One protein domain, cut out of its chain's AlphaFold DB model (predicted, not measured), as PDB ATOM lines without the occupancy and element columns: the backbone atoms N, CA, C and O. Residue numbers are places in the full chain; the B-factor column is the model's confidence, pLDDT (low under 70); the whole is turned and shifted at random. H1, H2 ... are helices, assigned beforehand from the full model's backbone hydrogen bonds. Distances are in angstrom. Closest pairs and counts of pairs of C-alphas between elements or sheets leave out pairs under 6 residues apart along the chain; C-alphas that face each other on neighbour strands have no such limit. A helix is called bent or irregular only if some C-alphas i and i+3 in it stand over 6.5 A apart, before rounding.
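Overview. This is residues 58 to 204 of the 207 residues of the protein "Heptaprenyl diphosphate synthase component 1" of Paenibacillus sonchi (UniProt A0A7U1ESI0). A long, loosely made bundle of three helices, H2, H7 and H8, runs up and down, with H1 crossing H2 on the side away from H8 and a head of four short helices, H3 to H6, at one end. H8 touches H7 near their link and otherwise splays away from it, while the beginning of H1 reaches the head at H4. The printed part has 147 residues with eight named helices, H1 to H8 in chain order, and no named strand; the class is all helix. It is only just loose, close to compact, with a radius of gyration of the C-alphas of 17.9 A, and elongated, spanning 56 by 30 by 20 A.

Arrangement. H2, residues 83 to 108, and H7, residues 155 to 175, touch at a shallow tilt of 23 degrees, opposite ways, the closest C-alphas being those of Glu 95 and Ser 166, 5.3 A apart. H8, residues 180 to 202, forms a helical hairpin with H7, at a shallow tilt of 19 degrees; residues 174 to 175 of H7 alone touch residues 183 to 187 of H8 alone, closest at the C-alphas of Leu 174 and Phe 183, 6.3 A. H2 and H8 are near each other, with 12 pairs of C-alphas within 10 A. H1, residues 59 to 75, touches residues 90 to 102 of H2 alone, at a steep tilt of 48 degrees, opposite ways; the closest C-alphas, of Val 67 and Gln 98, are 5.5 A apart. H1 and H7 are apart. Residues 59 to 63 of H1 alone touch H4, residues 119 to 127, closest at the C-alphas of Ala 59 and Trp 122, 4.8 A. H4 and H6, residues 143 to 152, only just touch, with 3 pairs of C-alphas within 8 A, closest at Cys 120 and Lys 150, 6.8 A. H5, residues 130 to 137, and H4 are close but not clearly touching, with the closest C-alphas, of Leu 125 and Arg 133, 5.9 A apart. H3, residues 112 to 115, and H6 are close but not clearly touching, with the C-alphas of Pro 112 and Leu 143 closest at 6.2 A. In H4, H5, H6, H7 and H8 every O i to N i+4 pair is within hydrogen-bond range; in H1 11 of 13 are, in H2 20 of 22, and H3 is too short for such a pair.

Along the chain. H2 is 37.1 A long, H8 33.0 A, H7 30.5 A and H1 24.0 A. H1 begins at C-alpha 59, (-8.916, 32.072, -17.924), and has a kink of 27 degrees near residue 69. H1 and H2 are irregular: C-alphas 70 and 73, and C-alphas 84 and 87, are each 7.4 A apart. H8 ends at C-alpha 202, (-15.683, 37.577, 6.553).

Size, cuts and confidence. The two C-alphas farthest apart, of Asp 131 and Glu 180, are 57.0 A apart. The printed part has no cut and no long link. Mean pLDDT of the printed part is 89.2; residues 198 to 204 are under 70.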
ATOM      1  N   SER A  58      -8.598  29.735 -22.232       92.44
ATOM      2  CA  SER A  58      -8.025  30.816 -21.429       92.44
ATOM      3  C   SER A  58      -8.833  31.031 -20.148       92.44
ATOM      4  O   SER A  58     -10.006  30.647 -20.056       92.44
ATOM      5  N   ALA A  59      -8.237  31.715 -19.170       94.19
ATOM      6  CA  ALA A  59      -8.916  32.072 -17.924       94.19
ATOM      7  C   ALA A  59     -10.206  32.879 -18.162       94.19
ATOM      8  O   ALA A  59     -11.230  32.638 -17.524       94.19
ATOM      9  N   GLU A  60     -10.189  33.798 -19.131       95.06
ATOM     10  CA  GLU A  60     -11.367  34.594 -19.499       95.06
ATOM     11  C   GLU A  60     -12.453  33.755 -20.182       95.06
ATOM     12  O   GLU A  60     -13.642  33.957 -19.938       95.06
ATOM     13  N   GLN A  61     -12.074  32.782 -21.018       94.88
ATOM     14  CA  GLN A  61     -13.037  31.866 -21.633       94.88
ATOM     15  C   GLN A  61     -13.683  30.950 -20.594       94.88
ATOM     16  O   GLN A  61     -14.896  30.744 -20.654       94.88
ATOM     17  N   TYR A  62     -12.894  30.428 -19.648       95.31
ATOM     18  CA  TYR A  62     -13.403  29.677 -18.503       95.31
ATOM     19  C   TYR A  62     -14.429  30.515 -17.736       95.31
ATOM     20  O   TYR A  62     -15.580  30.101 -17.619       95.31
ATOM     21  N   LEU A  63     -14.050  31.727 -17.312       96.38
ATOM     22  CA  LEU A  63     -14.922  32.593 -16.520       96.38
ATOM     23  C   LEU A  63     -16.227  32.900 -17.252       96.38
ATOM     24  O   LEU A  63     -17.305  32.735 -16.689       96.38
ATOM     25  N   ARG A  64     -16.144  33.269 -18.535       96.38
ATOM     26  CA  ARG A  64     -17.327  33.537 -19.357       96.38
ATOM     27  C   ARG A  64     -18.242  32.320 -19.454       96.38
ATOM     28  O   ARG A  64     -19.454  32.468 -19.358       96.38
ATOM     29  N   HIS A  65     -17.693  31.120 -19.640       95.88
ATOM     30  CA  HIS A  65     -18.500  29.901 -19.659       95.88
ATOM     31  C   HIS A  65     -19.167  29.626 -18.306       95.88
ATOM     32  O   HIS A  65     -20.340  29.259 -18.287       95.88
ATOM     33  N   THR A  66     -18.470  29.851 -17.192       95.81
ATOM     34  CA  THR A  66     -19.035  29.696 -15.844       95.81
ATOM     35  C   THR A  66     -20.170  30.691 -15.583       95.81
ATOM     36  O   THR A  66     -21.213  30.299 -15.069       95.81
ATOM     37  N   VAL A  67     -20.032  31.941 -16.027       97.06
ATOM     38  CA  VAL A  67     -21.095  32.958 -15.918       97.06
ATOM     39  C   VAL A  67     -22.321  32.576 -16.741       97.06
ATOM     40  O   VAL A  67     -23.445  32.634 -16.246       97.06
ATOM     41  N   GLN A  68     -22.112  32.102 -17.972       96.31
ATOM     42  CA  GLN A  68     -23.196  31.609 -18.825       96.31
ATOM     43  C   GLN A  68     -23.921  30.410 -18.200       96.31
ATOM     44  O   GLN A  68     -25.144  30.321 -18.278       96.31
ATOM     45  N   LEU A  69     -23.188  29.506 -17.541       95.88
ATOM     46  CA  LEU A  69     -23.789  28.410 -16.780       95.88
ATOM     47  C   LEU A  69     -24.634  28.914 -15.605       95.88
ATOM     48  O   LEU A  69     -25.712  28.368 -15.383       95.88
ATOM     49  N   ASN A  70     -24.163  29.937 -14.883       94.56
ATOM     50  CA  ASN A  70     -24.871  30.488 -13.727       94.56
ATOM     51  C   ASN A  70     -26.210  31.132 -14.127       94.56
ATOM     52  O   ASN A  70     -27.229  30.918 -13.479       94.56
ATOM     53  N   MET A  71     -26.240  31.845 -15.257       95.50
ATOM     54  CA  MET A  71     -27.448  32.547 -15.704       95.50
ATOM     55  C   MET A  71     -28.433  31.694 -16.518       95.50
ATOM     56  O   MET A  71     -29.583  32.097 -16.693       95.50
ATOM     57  N   ARG A  72     -28.024  30.528 -17.045       95.00
ATOM     58  CA  ARG A  72     -28.804  29.792 -18.064       95.00
ATOM     59  C   ARG A  72     -30.220  29.426 -17.621       95.00
ATOM     60  O   ARG A  72     -31.139  29.527 -18.426       95.00
ATOM     61  N   LEU A  73     -30.397  29.010 -16.368       94.06
ATOM     62  CA  LEU A  73     -31.720  28.657 -15.850       94.06
ATOM     63  C   LEU A  73     -32.611  29.892 -15.670       94.06
ATOM     64  O   LEU A  73     -33.811  29.818 -15.880       94.06
ATOM     65  N   PHE A  74     -32.038  31.040 -15.320       95.19
ATOM     66  CA  PHE A  74     -32.801  32.279 -15.180       95.19
ATOM     67  C   PHE A  74     -33.277  32.803 -16.539       95.19
ATOM     68  O   PHE A  74     -34.412  33.256 -16.660       95.19
ATOM     69  N   LEU A  75     -32.463  32.653 -17.586       95.69
ATOM     70  CA  LEU A  75     -32.842  33.034 -18.951       95.69
ATOM     71  C   LEU A  75     -34.072  32.281 -19.480       95.69
ATOM     72  O   LEU A  75     -34.766  32.794 -20.352       95.69
ATOM     73  N   SER A  76     -34.396  31.090 -18.959       94.25
ATOM     74  CA  SER A  76     -35.622  30.401 -19.381       94.25
ATOM     75  C   SER A  76     -36.901  31.085 -18.896       94.25
ATOM     76  O   SER A  76     -37.973  30.782 -19.405       94.25
ATOM     77  N   PHE A  77     -36.797  32.007 -17.936       93.38
ATOM     78  CA  PHE A  77     -37.915  32.824 -17.465       93.38
ATOM     79  C   PHE A  77     -38.080  34.129 -18.250       93.38
ATOM     80  O   PHE A  77     -39.086  34.801 -18.056       93.38
ATOM     81  N   THR A  78     -37.159  34.482 -19.158       95.12
ATOM     82  CA  THR A  78     -37.262  35.709 -19.969       95.12
ATOM     83  C   THR A  78     -38.612  35.855 -20.691       95.12
ATOM     84  O   THR A  78     -39.155  36.954 -20.652       95.12
ATOM     85  N   PRO A  79     -39.234  34.799 -21.265       92.56
ATOM     86  CA  PRO A  79     -40.561  34.920 -21.883       92.56
ATOM     87  C   PRO A  79     -41.693  35.326 -20.923       92.56
ATOM     88  O   PRO A  79     -42.774  35.683 -21.377       92.56
ATOM     89  N   MET A  80     -41.471  35.238 -19.608       92.31
ATOM     90  CA  MET A  80     -42.423  35.643 -18.567       92.31
ATOM     91  C   MET A  80     -42.185  37.075 -18.069       92.31
ATOM     92  O   MET A  80     -42.952  37.568 -17.244       92.31
ATOM     93  N   ILE A  81     -41.107  37.718 -18.519       94.38
ATOM     94  CA  ILE A  81     -40.793  39.111 -18.213       94.38
ATOM     95  C   ILE A  81     -41.515  39.994 -19.229       94.38
ATOM     96  O   ILE A  81     -41.593  39.658 -20.410       94.38
ATOM     97  N   GLU A  82     -42.043  41.129 -18.770       94.19
ATOM     98  CA  GLU A  82     -42.634  42.122 -19.665       94.19
ATOM     99  C   GLU A  82     -41.622  42.531 -20.746       94.19
ATOM    100  O   GLU A  82     -40.457  42.795 -20.448       94.19
ATOM    101  N   GLU A  83     -42.062  42.604 -22.004       94.56
ATOM    102  CA  GLU A  83     -41.185  42.874 -23.151       94.56
ATOM    103  C   GLU A  83     -40.381  44.176 -22.981       94.56
ATOM    104  O   GLU A  83     -39.200  44.232 -23.320       94.56
ATOM    105  N   SER A  84     -40.989  45.195 -22.366       93.06
ATOM    106  CA  SER A  84     -40.355  46.482 -22.053       93.06
ATOM    107  C   SER A  84     -39.182  46.368 -21.063       93.06
ATOM    108  O   SER A  84     -38.286  47.216 -21.064       93.06
ATOM    109  N   LEU A  85     -39.164  45.316 -20.239       93.75
ATOM    110  CA  LEU A  85     -38.160  45.047 -19.208       93.75
ATOM    111  C   LEU A  85     -37.178  43.940 -19.604       93.75
ATOM    112  O   LEU A  85     -36.169  43.769 -18.920       93.75
ATOM    113  N   ALA A  86     -37.427  43.204 -20.690       95.06
ATOM    114  CA  ALA A  86     -36.633  42.039 -21.079       95.06
ATOM    115  C   ALA A  86     -35.143  42.374 -21.279       95.06
ATOM    116  O   ALA A  86     -34.277  41.680 -20.748       95.06
ATOM    117  N   GLU A  87     -34.826  43.478 -21.964       95.56
ATOM    118  CA  GLU A  87     -33.433  43.897 -22.178       95.56
ATOM    119  C   GLU A  87     -32.737  44.277 -20.859       95.56
ATOM    120  O   GLU A  87     -31.573  43.935 -20.634       95.56
ATOM    121  N   LEU A  88     -33.445  44.977 -19.966       95.62
ATOM    122  CA  LEU A  88     -32.923  45.327 -18.646       95.62
ATOM    123  C   LEU A  88     -32.685  44.068 -17.804       95.62
ATOM    124  O   LEU A  88     -31.632  43.947 -17.178       95.62
ATOM    125  N   TRP A  89     -33.636  43.132 -17.816       95.75
ATOM    126  CA  TRP A  89     -33.543  41.840 -17.142       95.75
ATOM    127  C   TRP A  89     -32.311  41.059 -17.593       95.75
ATOM    128  O   TRP A  89     -31.519  40.643 -16.751       95.75
ATOM    129  N   GLU A  90     -32.103  40.901 -18.901       97.00
ATOM    130  CA  GLU A  90     -30.963  40.149 -19.429       97.00
ATOM    131  C   GLU A  90     -29.624  40.784 -19.041       97.00
ATOM    132  O   GLU A  90     -28.697  40.075 -18.634       97.00
ATOM    133  N   LYS A  91     -29.526  42.119 -19.104       97.38
ATOM    134  CA  LYS A  91     -28.320  42.855 -18.698       97.38
ATOM    135  C   LYS A  91     -28.054  42.738 -17.202       97.38
ATOM    136  O   LYS A  91     -26.931  42.428 -16.809       97.38
ATOM    137  N   LEU A  92     -29.074  42.944 -16.365       96.75
ATOM    138  CA  LEU A  92     -28.943  42.787 -14.916       96.75
ATOM    139  C   LEU A  92     -28.553  41.353 -14.569       96.75
ATOM    140  O   LEU A  92     -27.605  41.149 -13.815       96.75
ATOM    141  N   LEU A  93     -29.222  40.358 -15.150       97.06
ATOM    142  CA  LEU A  93     -28.922  38.952 -14.915       97.06
ATOM    143  C   LEU A  93     -27.476  38.612 -15.295       97.06
ATOM    144  O   LEU A  93     -26.808  37.902 -14.542       97.06
ATOM    145  N   ALA A  94     -26.980  39.120 -16.427       97.56
ATOM    146  CA  ALA A  94     -25.596  38.926 -16.841       97.56
ATOM    147  C   ALA A  94     -24.612  39.516 -15.818       97.56
ATOM    148  O   ALA A  94     -23.679  38.827 -15.407       97.56
ATOM    149  N   GLU A  95     -24.847  40.745 -15.356       97.31
ATOM    150  CA  GLU A  95     -23.956  41.416 -14.402       97.31
ATOM    151  C   GLU A  95     -24.020  40.817 -12.992       97.31
ATOM    152  O   GLU A  95     -22.982  40.620 -12.358       97.31
ATOM    153  N   PHE A  96     -25.205  40.440 -12.504       95.50
ATOM    154  CA  PHE A  96     -25.346  39.717 -11.237       95.50
ATOM    155  C   PHE A  96     -24.658  38.351 -11.295       95.50
ATOM    156  O   PHE A  96     -23.925  37.986 -10.374       95.50
ATOM    157  N   SER A  97     -24.829  37.620 -12.398       96.19
ATOM    158  CA  SER A  97     -24.200  36.310 -12.584       96.19
ATOM    159  C   SER A  97     -22.681  36.419 -12.693       96.19
ATOM    160  O   SER A  97     -21.970  35.565 -12.160       96.19
ATOM    161  N   GLN A  98     -22.178  37.470 -13.349       96.69
ATOM    162  CA  GLN A  98     -20.757  37.810 -13.405       96.69
ATOM    163  C   GLN A  98     -20.224  38.118 -12.002       96.69
ATOM    164  O   GLN A  98     -19.243  37.501 -11.586       96.69
ATOM    165  N   TYR A  99     -20.886  39.002 -11.254       95.06
ATOM    166  CA  TYR A  99     -20.495  39.369  -9.894       95.06
ATOM    167  C   TYR A  99     -20.435  38.148  -8.964       95.06
ATOM    168  O   TYR A  99     -19.418  37.909  -8.311       95.06
ATOM    169  N   GLU A 100     -21.495  37.338  -8.933       93.50
ATOM    170  CA  GLU A 100     -21.559  36.137  -8.099       93.50
ATOM    171  C   GLU A 100     -20.465  35.131  -8.475       93.50
ATOM    172  O   GLU A 100     -19.735  34.655  -7.603       93.50
ATOM    173  N   THR A 101     -20.298  34.857  -9.772       95.19
ATOM    174  CA  THR A 101     -19.280  33.914 -10.253       95.19
ATOM    175  C   THR A 101     -17.881  34.378  -9.872       95.19
ATOM    176  O   THR A 101     -17.094  33.600  -9.339       95.19
ATOM    177  N   VAL A 102     -17.559  35.652 -10.102       95.31
ATOM    178  CA  VAL A 102     -16.243  36.214  -9.774       95.31
ATOM    179  C   VAL A 102     -15.977  36.145  -8.269       95.31
ATOM    180  O   VAL A 102     -14.860  35.817  -7.864       95.31
ATOM    181  N   LEU A 103     -16.985  36.391  -7.427       92.44
ATOM    182  CA  LEU A 103     -16.817  36.279  -5.979       92.44
ATOM    183  C   LEU A 103     -16.569  34.830  -5.542       92.44
ATOM    184  O   LEU A 103     -15.721  34.577  -4.684       92.44
ATOM    185  N   LEU A 104     -17.282  33.870  -6.134       91.62
ATOM    186  CA  LEU A 104     -17.046  32.448  -5.886       91.62
ATOM    187  C   LEU A 104     -15.635  32.032  -6.318       91.62
ATOM    188  O   LEU A 104     -14.981  31.281  -5.596       91.62
ATOM    189  N   GLU A 105     -15.136  32.554  -7.439       93.94
ATOM    190  CA  GLU A 105     -13.772  32.298  -7.916       93.94
ATOM    191  C   GLU A 105     -12.696  32.919  -7.010       93.94
ATOM    192  O   GLU A 105     -11.677  32.280  -6.748       93.94
ATOM    193  N   LEU A 106     -12.934  34.114  -6.455       91.31
ATOM    194  CA  LEU A 106     -12.055  34.714  -5.439       91.31
ATOM    195  C   LEU A 106     -11.921  33.815  -4.209       91.31
ATOM    196  O   LEU A 106     -10.809  33.571  -3.735       91.31
ATOM    197  N   ARG A 107     -13.047  33.281  -3.723       88.12
ATOM    198  CA  ARG A 107     -13.072  32.349  -2.584       88.12
ATOM    199  C   ARG A 107     -12.391  31.031  -2.925       88.12
ATOM    200  O   ARG A 107     -11.548  30.563  -2.167       88.12
ATOM    201  N   ARG A 108     -12.707  30.461  -4.091       89.00
ATOM    202  CA  ARG A 108     -12.101  29.223  -4.596       89.00
ATOM    203  C   ARG A 108     -10.582  29.347  -4.703       89.00
ATOM    204  O   ARG A 108      -9.868  28.424  -4.337       89.00
ATOM    205  N   GLY A 109     -10.084  30.507  -5.134       86.44
ATOM    206  CA  GLY A 109      -8.658  30.809  -5.221       86.44
ATOM    207  C   GLY A 109      -7.929  30.940  -3.876       86.44
ATOM    208  O   GLY A 109      -6.708  31.116  -3.882       86.44
ATOM    209  N   GLY A 110      -8.637  30.904  -2.741       83.00
ATOM    210  CA  GLY A 110      -8.047  30.930  -1.400       83.00
ATOM    211  C   GLY A 110      -7.382  29.614  -0.987       83.00
ATOM    212  O   GLY A 110      -6.426  29.643  -0.212       83.00
ATOM    213  N   ASP A 111      -7.832  28.489  -1.549       81.50
ATOM    214  CA  ASP A 111      -7.351  27.143  -1.233       81.50
ATOM    215  C   ASP A 111      -6.763  26.457  -2.483       81.50
ATOM    216  O   ASP A 111      -7.461  26.373  -3.495       81.50
ATOM    217  N   PRO A 112      -5.515  25.948  -2.449       77.88
ATOM    218  CA  PRO A 112      -4.865  25.326  -3.603       77.88
ATOM    219  C   PRO A 112      -5.654  24.163  -4.208       77.88
ATOM    220  O   PRO A 112      -5.711  24.047  -5.431       77.88
ATOM    221  N   VAL A 113      -6.293  23.329  -3.378       79.75
ATOM    222  CA  VAL A 113      -7.028  22.141  -3.846       79.75
ATOM    223  C   VAL A 113      -8.256  22.562  -4.648       79.75
ATOM    224  O   VAL A 113      -8.470  22.093  -5.764       79.75
ATOM    225  N   ASN A 114      -9.047  23.490  -4.110       80.62
ATOM    226  CA  ASN A 114     -10.220  24.010  -4.805       80.62
ATOM    227  C   ASN A 114      -9.850  24.908  -6.000       80.62
ATOM    228  O   ASN A 114     -10.586  24.964  -6.987       80.62
ATOM    229  N   ALA A 115      -8.710  25.601  -5.942       80.25
ATOM    230  CA  ALA A 115      -8.270  26.516  -6.989       80.25
ATOM    231  C   ALA A 115      -7.966  25.829  -8.326       80.25
ATOM    232  O   ALA A 115      -8.111  26.483  -9.358       80.25
ATOM    233  N   MET A 116      -7.601  24.540  -8.327       79.00
ATOM    234  CA  MET A 116      -7.280  23.769  -9.542       79.00
ATOM    235  C   MET A 116      -8.434  23.690 -10.548       79.00
ATOM    236  O   MET A 116      -8.213  23.506 -11.742       79.00
ATOM    237  N   GLU A 117      -9.670  23.878 -10.089       81.19
ATOM    238  CA  GLU A 117     -10.858  23.917 -10.944       81.19
ATOM    239  C   GLU A 117     -11.378  25.348 -11.159       81.19
ATOM    240  O   GLU A 117     -12.540  25.529 -11.516       81.19
ATOM    241  N   GLY A 118     -10.565  26.373 -10.889       90.38
ATOM    242  CA  GLY A 118     -10.981  27.776 -10.867       90.38
ATOM    243  C   GLY A 118     -10.191  28.702 -11.790       90.38
ATOM    244  O   GLY A 118      -9.191  28.334 -12.408       90.38
ATOM    245  N   TYR A 119     -10.629  29.958 -11.850       94.44
ATOM    246  CA  TYR A 119     -10.060  31.014 -12.689       94.44
ATOM    247  C   TYR A 119      -8.564  31.216 -12.441       94.44
ATOM    248  O   TYR A 119      -7.789  31.325 -13.390       94.44
ATOM    249  N   CYS A 120      -8.149  31.253 -11.170       92.19
ATOM    250  CA  CYS A 120      -6.755  31.481 -10.795       92.19
ATOM    251  C   CYS A 120      -5.832  30.412 -11.385       92.19
ATOM    252  O   CYS A 120      -4.766  30.753 -11.889       92.19
ATOM    253  N   TYR A 121      -6.247  29.142 -11.385       91.12
ATOM    254  CA  TYR A 121      -5.461  28.063 -11.980       91.12
ATOM    255  C   TYR A 121      -5.277  28.273 -13.481       91.12
ATOM    256  O   TYR A 121      -4.144  28.295 -13.954       91.12
ATOM    257  N   TRP A 122      -6.362  28.534 -14.219       92.56
ATOM    258  CA  TRP A 122      -6.278  28.833 -15.652       92.56
ATOM    259  C   TRP A 122      -5.411  30.057 -15.938       92.56
ATOM    260  O   TRP A 122      -4.647  30.061 -16.901       92.56
ATOM    261  N   LYS A 123      -5.496  31.088 -15.090       93.88
ATOM    262  CA  LYS A 123      -4.746  32.328 -15.283       93.88
ATOM    263  C   LYS A 123      -3.250  32.127 -15.096       93.88
ATOM    264  O   LYS A 123      -2.461  32.637 -15.895       93.88
ATOM    265  N   VAL A 124      -2.873  31.391 -14.053       91.44
ATOM    266  CA  VAL A 124      -1.478  31.035 -13.815       91.44
ATOM    267  C   VAL A 124      -1.005  30.113 -14.933       91.44
ATOM    268  O   VAL A 124      -0.027  30.446 -15.580       91.44
ATOM    269  N   LEU A 125      -1.725  29.038 -15.253       89.81
ATOM    270  CA  LEU A 125      -1.364  28.095 -16.317       89.81
ATOM    271  C   LEU A 125      -1.117  28.785 -17.674       89.81
ATOM    272  O   LEU A 125      -0.144  28.476 -18.357       89.81
ATOM    273  N   GLU A 126      -1.957  29.751 -18.048       89.81
ATOM    274  CA  GLU A 126      -1.818  30.529 -19.287       89.81
ATOM    275  C   GLU A 126      -0.519  31.354 -19.322       89.81
ATOM    276  O   GLU A 126       0.121  31.453 -20.366       89.81
ATOM    277  N   SER A 127      -0.103  31.914 -18.180       87.62
ATOM    278  CA  SER A 127       0.985  32.908 -18.082       87.62
ATOM    279  C   SER A 127       2.265  32.384 -17.397       87.62
ATOM    280  O   SER A 127       3.261  33.106 -17.307       87.62
ATOM    281  N   ALA A 128       2.233  31.156 -16.880       89.31
ATOM    282  CA  ALA A 128       3.304  30.491 -16.144       89.31
ATOM    283  C   ALA A 128       4.473  30.104 -17.046       89.31
ATOM    284  O   ALA A 128       4.273  29.758 -18.216       89.31
ATOM    285  N   THR A 129       5.681  30.123 -16.474       89.44
ATOM    286  CA  THR A 129       6.856  29.512 -17.109       89.44
ATOM    287  C   THR A 129       6.693  27.995 -17.195       89.44
ATOM    288  O   THR A 129       5.851  27.413 -16.513       89.44
ATOM    289  N   GLU A 130       7.505  27.331 -18.018       86.44
ATOM    290  CA  GLU A 130       7.432  25.873 -18.182       86.44
ATOM    291  C   GLU A 130       7.634  25.121 -16.852       86.44
ATOM    292  O   GLU A 130       6.889  24.191 -16.553       86.44
ATOM    293  N   ASP A 131       8.567  25.576 -16.009       85.25
ATOM    294  CA  ASP A 131       8.807  24.994 -14.681       85.25
ATOM    295  C   ASP A 131       7.602  25.187 -13.744       85.25
ATOM    296  O   ASP A 131       7.188  24.262 -13.050       85.25
ATOM    297  N   GLU A 132       6.980  26.369 -13.762       88.19
ATOM    298  CA  GLU A 132       5.784  26.657 -12.959       88.19
ATOM    299  C   GLU A 132       4.570  25.845 -13.430       88.19
ATOM    300  O   GLU A 132       3.766  25.403 -12.608       88.19
ATOM    301  N   ARG A 133       4.444  25.603 -14.743       86.00
ATOM    302  CA  ARG A 133       3.400  24.735 -15.307       86.00
ATOM    303  C   ARG A 133       3.563  23.290 -14.856       86.00
ATOM    304  O   ARG A 133       2.560  22.672 -14.507       86.00
ATOM    305  N   ARG A 134       4.794  22.770 -14.823       84.31
ATOM    306  CA  ARG A 134       5.070  21.414 -14.320       84.31
ATOM    307  C   ARG A 134       4.680  21.281 -12.854       84.31
ATOM    308  O   ARG A 134       3.878  20.413 -12.536       84.31
ATOM    309  N   LEU A 135       5.100  22.228 -12.012       82.69
ATOM    310  CA  LEU A 135       4.726  22.260 -10.591       82.69
ATOM    311  C   LEU A 135       3.199  22.294 -10.376       82.69
ATOM    312  O   LEU A 135       2.678  21.637  -9.476       82.69
ATOM    313  N   LEU A 136       2.459  23.031 -11.216       83.12
ATOM    314  CA  LEU A 136       0.988  23.065 -11.189       83.12
ATOM    315  C   LEU A 136       0.352  21.731 -11.593       83.12
ATOM    316  O   LEU A 136      -0.623  21.309 -10.972       83.12
ATOM    317  N   GLN A 137       0.873  21.089 -12.639       80.31
ATOM    318  CA  GLN A 137       0.342  19.829 -13.166       80.31
ATOM    319  C   GLN A 137       0.656  18.636 -12.260       80.31
ATOM    320  O   GLN A 137      -0.172  17.734 -12.139       80.31
ATOM    321  N   GLU A 138       1.816  18.650 -11.605       80.62
ATOM    322  CA  GLU A 138       2.259  17.624 -10.654       80.62
ATOM    323  C   GLU A 138       1.572  17.759  -9.282       80.62
ATOM    324  O   GLU A 138       1.664  16.857  -8.456       80.62
ATOM    325  N   GLN A 139       0.803  18.837  -9.063       71.69
ATOM    326  CA  GLN A 139       0.061  19.121  -7.824       71.69
ATOM    327  C   GLN A 139       0.948  19.230  -6.571       71.69
ATOM    328  O   GLN A 139       0.466  19.075  -5.451       71.69
ATOM    329  N   GLU A 140       2.230  19.555  -6.740       72.94
ATOM    330  CA  GLU A 140       3.206  19.641  -5.643       72.94
ATOM    331  C   GLU A 140       3.218  21.011  -4.934       72.94
ATOM    332  O   GLU A 140       4.102  21.305  -4.132       72.94
ATOM    333  N   LEU A 141       2.240  21.875  -5.217       77.94
ATOM    334  CA  LEU A 141       2.193  23.227  -4.663       77.94
ATOM    335  C   LEU A 141       1.625  23.249  -3.246       77.94
ATOM    336  O   LEU A 141       0.450  22.952  -3.018       77.94
ATOM    337  N   ASP A 142       2.440  23.715  -2.302       84.69
ATOM    338  CA  ASP A 142       1.962  24.076  -0.975       84.69
ATOM    339  C   ASP A 142       1.175  25.407  -0.992       84.69
ATOM    340  O   ASP A 142       1.149  26.167  -1.969       84.69
ATOM    341  N   LEU A 143       0.514  25.723   0.127       85.06
ATOM    342  CA  LEU A 143      -0.273  26.953   0.265       85.06
ATOM    343  C   LEU A 143       0.568  28.226   0.064       85.06
ATOM    344  O   LEU A 143       0.055  29.248  -0.402       85.06
ATOM    345  N   LYS A 144       1.847  28.201   0.449       87.38
ATOM    346  CA  LYS A 144       2.732  29.367   0.396       87.38
ATOM    347  C   LYS A 144       3.135  29.660  -1.045       87.38
ATOM    348  O   LYS A 144       3.092  30.819  -1.459       87.38
ATOM    349  N   ASP A 145       3.485  28.635  -1.805       87.88
ATOM    350  CA  ASP A 145       3.881  28.741  -3.201       87.88
ATOM    351  C   ASP A 145       2.682  29.052  -4.096       87.88
ATOM    352  O   ASP A 145       2.782  29.929  -4.960       87.88
ATOM    353  N   TRP A 146       1.503  28.495  -3.795       90.12
ATOM    354  CA  TRP A 146       0.253  28.920  -4.428       90.12
ATOM    355  C   TRP A 146      -0.020  30.419  -4.229       90.12
ATOM    356  O   TRP A 146      -0.260  31.146  -5.195       90.12
ATOM    357  N   LYS A 147       0.080  30.922  -2.988       89.75
ATOM    358  CA  LYS A 147      -0.108  32.355  -2.692       89.75
ATOM    359  C   LYS A 147       0.895  33.236  -3.444       89.75
ATOM    360  O   LYS A 147       0.507  34.287  -3.958       89.75
ATOM    361  N   LYS A 148       2.162  32.815  -3.558       90.81
ATOM    362  CA  LYS A 148       3.176  33.539  -4.346       90.81
ATOM    363  C   LYS A 148       2.814  33.594  -5.828       90.81
ATOM    364  O   LYS A 148       2.889  34.674  -6.408       90.81
ATOM    365  N   LEU A 149       2.408  32.474  -6.430       90.88
ATOM    366  CA  LEU A 149       1.996  32.426  -7.838       90.88
ATOM    367  C   LEU A 149       0.778  33.320  -8.082       90.88
ATOM    368  O   LEU A 149       0.794  34.172  -8.967       90.88
ATOM    369  N   LYS A 150      -0.244  33.204  -7.235       91.44
ATOM    370  CA  LYS A 150      -1.455  34.025  -7.301       91.44
ATOM    371  C   LYS A 150      -1.144  35.524  -7.236       91.44
ATOM    372  O   LYS A 150      -1.716  36.311  -7.991       91.44
ATOM    373  N   MET A 151      -0.204  35.913  -6.373       92.00
ATOM    374  CA  MET A 151       0.275  37.291  -6.257       92.00
ATOM    375  C   MET A 151       1.091  37.721  -7.484       92.00
ATOM    376  O   MET A 151       0.827  38.786  -8.041       92.00
ATOM    377  N   LYS A 152       2.031  36.885  -7.952       94.12
ATOM    378  CA  LYS A 152       2.850  37.123  -9.156       94.12
ATOM    379  C   LYS A 152       1.973  37.392 -10.382       94.12
ATOM    380  O   LYS A 152       2.241  38.325 -11.136       94.12
ATOM    381  N   TYR A 153       0.900  36.617 -10.538       93.50
ATOM    382  CA  TYR A 153      -0.050  36.720 -11.649       93.50
ATOM    383  C   TYR A 153      -1.273  37.599 -11.354       93.50
ATOM    384  O   TYR A 153      -2.171  37.700 -12.191       93.50
ATOM    385  N   LYS A 154      -1.290  38.279 -10.198       94.00
ATOM    386  CA  LYS A 154      -2.302  39.267  -9.789       94.00
ATOM    387  C   LYS A 154      -3.750  38.765  -9.875       94.00
ATOM    388  O   LYS A 154      -4.651  39.549 -10.170       94.00
ATOM    389  N   CYS A 155      -3.996  37.480  -9.614       93.00
ATOM    390  CA  CYS A 155      -5.323  36.892  -9.817       93.00
ATOM    391  C   CYS A 155      -6.408  37.590  -8.979       93.00
ATOM    392  O   CYS A 155      -7.473  37.904  -9.505       93.00
ATOM    393  N   ASP A 156      -6.113  37.896  -7.711       91.69
ATOM    394  CA  ASP A 156      -7.059  38.585  -6.822       91.69
ATOM    395  C   ASP A 156      -7.376  40.000  -7.288       91.69
ATOM    396  O   ASP A 156      -8.534  40.404  -7.243       91.69
ATOM    397  N   SER A 157      -6.376  40.737  -7.782       92.69
ATOM    398  CA  SER A 157      -6.587  42.081  -8.328       92.69
ATOM    399  C   SER A 157      -7.507  42.021  -9.542       92.69
ATOM    400  O   SER A 157      -8.501  42.730  -9.580       92.69
ATOM    401  N   LEU A 158      -7.235  41.116 -10.490       95.44
ATOM    402  CA  LEU A 158      -8.037  40.976 -11.709       95.44
ATOM    403  C   LEU A 158      -9.495  40.612 -11.415       95.44
ATOM    404  O   LEU A 158     -10.406  41.144 -12.045       95.44
ATOM    405  N   LEU A 159      -9.731  39.699 -10.472       94.50
ATOM    406  CA  LEU A 159     -11.087  39.336 -10.066       94.50
ATOM    407  C   LEU A 159     -11.760  40.474  -9.285       94.50
ATOM    408  O   LEU A 159     -12.931  40.765  -9.515       94.50
ATOM    409  N   THR A 160     -11.024  41.165  -8.416       93.88
ATOM    410  CA  THR A 160     -11.536  42.327  -7.677       93.88
ATOM    411  C   THR A 160     -11.942  43.456  -8.626       93.88
ATOM    412  O   THR A 160     -13.011  44.037  -8.456       93.88
ATOM    413  N   ASP A 161     -11.156  43.733  -9.665       94.69
ATOM    414  CA  ASP A 161     -11.487  44.735 -10.683       94.69
ATOM    415  C   ASP A 161     -12.777  44.363 -11.430       94.69
ATOM    416  O   ASP A 161     -13.645  45.210 -11.644       94.69
ATOM    417  N   LYS A 162     -12.962  43.074 -11.758       96.19
ATOM    418  CA  LYS A 162     -14.205  42.572 -12.373       96.19
ATOM    419  C   LYS A 162     -15.416  42.717 -11.445       96.19
ATOM    420  O   LYS A 162     -16.479  43.086 -11.930       96.19
ATOM    421  N   LEU A 163     -15.271  42.476 -10.135       94.06
ATOM    422  CA  LEU A 163     -16.356  42.709  -9.168       94.06
ATOM    423  C   LEU A 163     -16.790  44.171  -9.142       94.06
ATOM    424  O   LEU A 163     -17.988  44.453  -9.174       94.06
ATOM    425  N   HIS A 164     -15.827  45.094  -9.081       93.81
ATOM    426  CA  HIS A 164     -16.119  46.525  -9.094       93.81
ATOM    427  C   HIS A 164     -16.781  46.943 -10.408       93.81
ATOM    428  O   HIS A 164     -17.750  47.697 -10.377       93.81
ATOM    429  N   GLY A 165     -16.305  46.408 -11.538       95.69
ATOM    430  CA  GLY A 165     -16.911  46.613 -12.851       95.69
ATOM    431  C   GLY A 165     -18.380  46.194 -12.882       95.69
ATOM    432  O   GLY A 165     -19.235  47.027 -13.169       95.69
ATOM    433  N   SER A 166     -18.688  44.951 -12.503       95.69
ATOM    434  CA  SER A 166     -20.074  44.468 -12.494       95.69
ATOM    435  C   SER A 166     -20.959  45.210 -11.502       95.69
ATOM    436  O   SER A 166     -22.101  45.520 -11.824       95.69
ATOM    437  N   LEU A 167     -20.448  45.565 -10.319       94.94
ATOM    438  CA  LEU A 167     -21.212  46.374  -9.370       94.94
ATOM    439  C   LEU A 167     -21.540  47.760  -9.943       94.94
ATOM    440  O   LEU A 167     -22.679  48.212  -9.828       94.94
ATOM    441  N   GLY A 168     -20.570  48.407 -10.595       95.62
ATOM    442  CA  GLY A 168     -20.781  49.675 -11.288       95.62
ATOM    443  C   GLY A 168     -21.799  49.557 -12.425       95.62
ATOM    444  O   GLY A 168     -22.701  50.389 -12.518       95.62
ATOM    445  N   SER A 169     -21.716  48.497 -13.240       97.38
ATOM    446  CA  SER A 169     -22.701  48.203 -14.290       97.38
ATOM    447  C   SER A 169     -24.107  48.021 -13.720       97.38
ATOM    448  O   SER A 169     -25.047  48.627 -14.229       97.38
ATOM    449  N   ILE A 170     -24.265  47.239 -12.644       96.50
ATOM    450  CA  ILE A 170     -25.564  47.033 -11.982       96.50
ATOM    451  C   ILE A 170     -26.120  48.374 -11.510       96.50
ATOM    452  O   ILE A 170     -27.250  48.714 -11.840       96.50
ATOM    453  N   GLN A 171     -25.328  49.168 -10.786       95.12
ATOM    454  CA  GLN A 171     -25.763  50.477 -10.293       95.12
ATOM    455  C   GLN A 171     -26.169  51.417 -11.436       95.12
ATOM    456  O   GLN A 171     -27.196  52.087 -11.335       95.12
ATOM    457  N   GLY A 172     -25.412  51.435 -12.537       96.44
ATOM    458  CA  GLY A 172     -25.743  52.222 -13.725       96.44
ATOM    459  C   GLY A 172     -27.042  51.771 -14.402       96.44
ATOM    460  O   GLY A 172     -27.858  52.607 -14.779       96.44
ATOM    461  N   LEU A 173     -27.273  50.457 -14.506       96.50
ATOM    462  CA  LEU A 173     -28.520  49.899 -15.041       96.50
ATOM    463  C   LEU A 173     -29.718  50.254 -14.156       96.50
ATOM    464  O   LEU A 173     -30.759  50.651 -14.675       96.50
ATOM    465  N   LEU A 174     -29.562  50.172 -12.830       94.75
ATOM    466  CA  LEU A 174     -30.619  50.529 -11.886       94.75
ATOM    467  C   LEU A 174     -30.969  52.018 -11.963       94.75
ATOM    468  O   LEU A 174     -32.144  52.354 -11.979       94.75
ATOM    469  N   GLN A 175     -29.991  52.916 -12.099       92.00
ATOM    470  CA  GLN A 175     -30.261  54.351 -12.283       92.00
ATOM    471  C   GLN A 175     -31.080  54.668 -13.548       92.00
ATOM    472  O   GLN A 175     -31.721  55.714 -13.613       92.00
ATOM    473  N   GLY A 176     -31.073  53.780 -14.548       89.81
ATOM    474  CA  GLY A 176     -31.889  53.907 -15.756       89.81
ATOM    475  C   GLY A 176     -33.358  53.495 -15.586       89.81
ATOM    476  O   GLY A 176     -34.156  53.716 -16.501       89.81
ATOM    477  N   VAL A 177     -33.733  52.902 -14.447       92.69
ATOM    478  CA  VAL A 177     -35.104  52.449 -14.171       92.69
ATOM    479  C   VAL A 177     -35.986  53.649 -13.837       92.69
ATOM    480  O   VAL A 177     -35.766  54.345 -12.852       92.69
ATOM    481  N   LYS A 178     -37.005  53.890 -14.670       90.00
ATOM    482  CA  LYS A 178     -37.921  55.035 -14.520       90.00
ATOM    483  C   LYS A 178     -38.988  54.826 -13.449       90.00
ATOM    484  O   LYS A 178     -39.471  55.797 -12.878       90.00
ATOM    485  N   GLU A 179     -39.405  53.584 -13.233       92.38
ATOM    486  CA  GLU A 179     -40.441  53.258 -12.261       92.38
ATOM    487  C   GLU A 179     -39.843  53.204 -10.851       92.38
ATOM    488  O   GLU A 179     -39.020  52.341 -10.545       92.38
ATOM    489  N   GLU A 180     -40.269  54.126  -9.983       92.38
ATOM    490  CA  GLU A 180     -39.696  54.298  -8.642       92.38
ATOM    491  C   GLU A 180     -39.848  53.051  -7.760       92.38
ATOM    492  O   GLU A 180     -38.917  52.690  -7.040       92.38
ATOM    493  N   ASN A 181     -40.989  52.359  -7.849       93.81
ATOM    494  CA  ASN A 181     -41.239  51.144  -7.073       93.81
ATOM    495  C   ASN A 181     -40.294  50.012  -7.492       93.81
ATOM    496  O   ASN A 181     -39.617  49.428  -6.646       93.81
ATOM    497  N   LEU A 182     -40.189  49.754  -8.800       93.12
ATOM    498  CA  LEU A 182     -39.285  48.739  -9.341       93.12
ATOM    499  C   LEU A 182     -37.822  49.063  -9.008       93.12
ATOM    500  O   LEU A 182     -37.068  48.185  -8.588       93.12
ATOM    501  N   PHE A 183     -37.421  50.331  -9.134       94.50
ATOM    502  CA  PHE A 183     -36.096  50.790  -8.722       94.50
ATOM    503  C   PHE A 183     -35.825  50.504  -7.240       94.50
ATOM    504  O   PHE A 183     -34.760  49.988  -6.894       94.50
ATOM    505  N   ALA A 184     -36.775  50.817  -6.354       94.50
ATOM    506  CA  ALA A 184     -36.633  50.576  -4.922       94.50
ATOM    507  C   ALA A 184     -36.506  49.077  -4.599       94.50
ATOM    508  O   ALA A 184     -35.632  48.692  -3.820       94.50
ATOM    509  N   GLU A 185     -37.315  48.221  -5.228       94.94
ATOM    510  CA  GLU A 185     -37.258  46.767  -5.028       94.94
ATOM    511  C   GLU A 185     -35.938  46.155  -5.513       94.94
ATOM    512  O   GLU A 185     -35.320  45.355  -4.798       94.94
ATOM    513  N   LEU A 186     -35.469  46.558  -6.697       93.75
ATOM    514  CA  LEU A 186     -34.210  46.074  -7.262       93.75
ATOM    515  C   LEU A 186     -32.996  46.548  -6.453       93.75
ATOM    516  O   LEU A 186     -32.083  45.757  -6.203       93.75
ATOM    517  N   ASN A 187     -32.992  47.795  -5.970       93.38
ATOM    518  CA  ASN A 187     -31.939  48.262  -5.063       93.38
ATOM    519  C   ASN A 187     -31.958  47.512  -3.732       93.38
ATOM    520  O   ASN A 187     -30.908  47.088  -3.258       93.38
ATOM    521  N   ALA A 188     -33.136  47.263  -3.154       94.12
ATOM    522  CA  ALA A 188     -33.240  46.473  -1.931       94.12
ATOM    523  C   ALA A 188     -32.754  45.022  -2.134       94.12
ATOM    524  O   ALA A 188     -32.233  44.393  -1.208       94.12
ATOM    525  N   ALA A 189     -32.923  44.450  -3.330       91.50
ATOM    526  CA  ALA A 189     -32.334  43.160  -3.684       91.50
ATOM    527  C   ALA A 189     -30.800  43.236  -3.781       91.50
ATOM    528  O   ALA A 189     -30.119  42.379  -3.209       91.50
ATOM    529  N   LEU A 190     -30.254  44.277  -4.421       92.44
ATOM    530  CA  LEU A 190     -28.810  44.519  -4.493       92.44
ATOM    531  C   LEU A 190     -28.191  44.688  -3.099       92.44
ATOM    532  O   LEU A 190     -27.194  44.036  -2.792       92.44
ATOM    533  N   ASP A 191     -28.797  45.492  -2.227       91.44
ATOM    534  CA  ASP A 191     -28.306  45.716  -0.865       91.44
ATOM    535  C   ASP A 191     -28.257  44.417  -0.058       91.44
ATOM    536  O   ASP A 191     -27.259  44.129   0.607       91.44
ATOM    537  N   ARG A 192     -29.303  43.586  -0.158       90.06
ATOM    538  CA  ARG A 192     -29.335  42.262   0.485       90.06
ATOM    539  C   ARG A 192     -28.236  41.348  -0.043       90.06
ATOM    540  O   ARG A 192     -27.581  40.670   0.752       90.06
ATOM    541  N   LEU A 193     -27.998  41.350  -1.354       85.69
ATOM    542  CA  LEU A 193     -26.902  40.598  -1.959       85.69
ATOM    543  C   LEU A 193     -25.552  41.076  -1.411       85.69
ATOM    544  O   LEU A 193     -24.766  40.264  -0.927       85.69
ATOM    545  N   LEU A 194     -25.301  42.385  -1.389       85.81
ATOM    546  CA  LEU A 194     -24.054  42.952  -0.870       85.81
ATOM    547  C   LEU A 194     -23.849  42.644   0.621       85.81
ATOM    548  O   LEU A 194     -22.729  42.343   1.036       85.81
ATOM    549  N   GLN A 195     -24.911  42.672   1.430       85.75
ATOM    550  CA  GLN A 195     -24.854  42.300   2.847       85.75
ATOM    551  C   GLN A 195     -24.511  40.820   3.034       85.75
ATOM    552  O   GLN A 195     -23.557  40.496   3.744       85.75
ATOM    553  N   HIS A 196     -25.237  39.919   2.364       78.19
ATOM    554  CA  HIS A 196     -24.991  38.479   2.448       78.19
ATOM    555  C   HIS A 196     -23.567  38.124   1.996       78.19
ATOM    556  O   HIS A 196     -22.879  37.304   2.610       78.19
ATOM    557  N   MET A 197     -23.084  38.795   0.952       70.94
ATOM    558  CA  MET A 197     -21.756  38.560   0.397       70.94
ATOM    559  C   MET A 197     -20.627  39.117   1.279       70.94
ATOM    560  O   MET A 197     -19.568  38.488   1.336       70.94
ATOM    561  N   LYS A 198     -20.848  40.213   2.025       69.81
ATOM    562  CA  LYS A 198     -19.920  40.707   3.067       69.81
ATOM    563  C   LYS A 198     -19.809  39.735   4.243       69.81
ATOM    564  O   LYS A 198     -18.698  39.397   4.642       69.81
ATOM    565  N   ILE A 199     -20.943  39.239   4.741       59.31
ATOM    566  CA  ILE A 199     -20.998  38.275   5.856       59.31
ATOM    567  C   ILE A 199     -20.293  36.970   5.461       59.31
ATOM    568  O   ILE A 199     -19.444  36.455   6.186       59.31
ATOM    569  N   SER A 200     -20.578  36.468   4.259       53.34
ATOM    570  CA  SER A 200     -19.945  35.257   3.741       53.34
ATOM    571  C   SER A 200     -18.479  35.464   3.316       53.34
ATOM    572  O   SER A 200     -17.742  34.486   3.215       53.34
ATOM    573  N   GLY A 201     -18.042  36.708   3.082       47.47
ATOM    574  CA  GLY A 201     -16.643  37.073   2.844       47.47
ATOM    575  C   GLY A 201     -15.804  37.121   4.126       47.47
ATOM    576  O   GLY A 201     -14.665  36.673   4.104       47.47
ATOM    577  N   GLN A 202     -16.366  37.582   5.248       38.03
ATOM    578  CA  GLN A 202     -15.683  37.577   6.553       38.03
ATOM    579  C   GLN A 202     -15.499  36.157   7.109       38.03
ATOM    580  O   GLN A 202     -14.411  35.814   7.558       38.03
ATOM    581  N   ALA A 203     -16.506  35.290   6.961       32.59
ATOM    582  CA  ALA A 203     -16.424  33.890   7.393       32.59
ATOM    583  C   ALA A 203     -15.356  33.054   6.650       32.59
ATOM    584  O   ALA A 203     -14.981  31.987   7.125       32.59
ATOM    585  N   ALA A 204     -14.869  33.516   5.492       32.56
ATOM    586  CA  ALA A 204     -13.830  32.843   4.705       32.56
ATOM    587  C   ALA A 204     -12.407  33.377   4.969       32.56
ATOM    588  O   ALA A 204     -11.447  32.796   4.472       32.56
TER     589      ALA A 204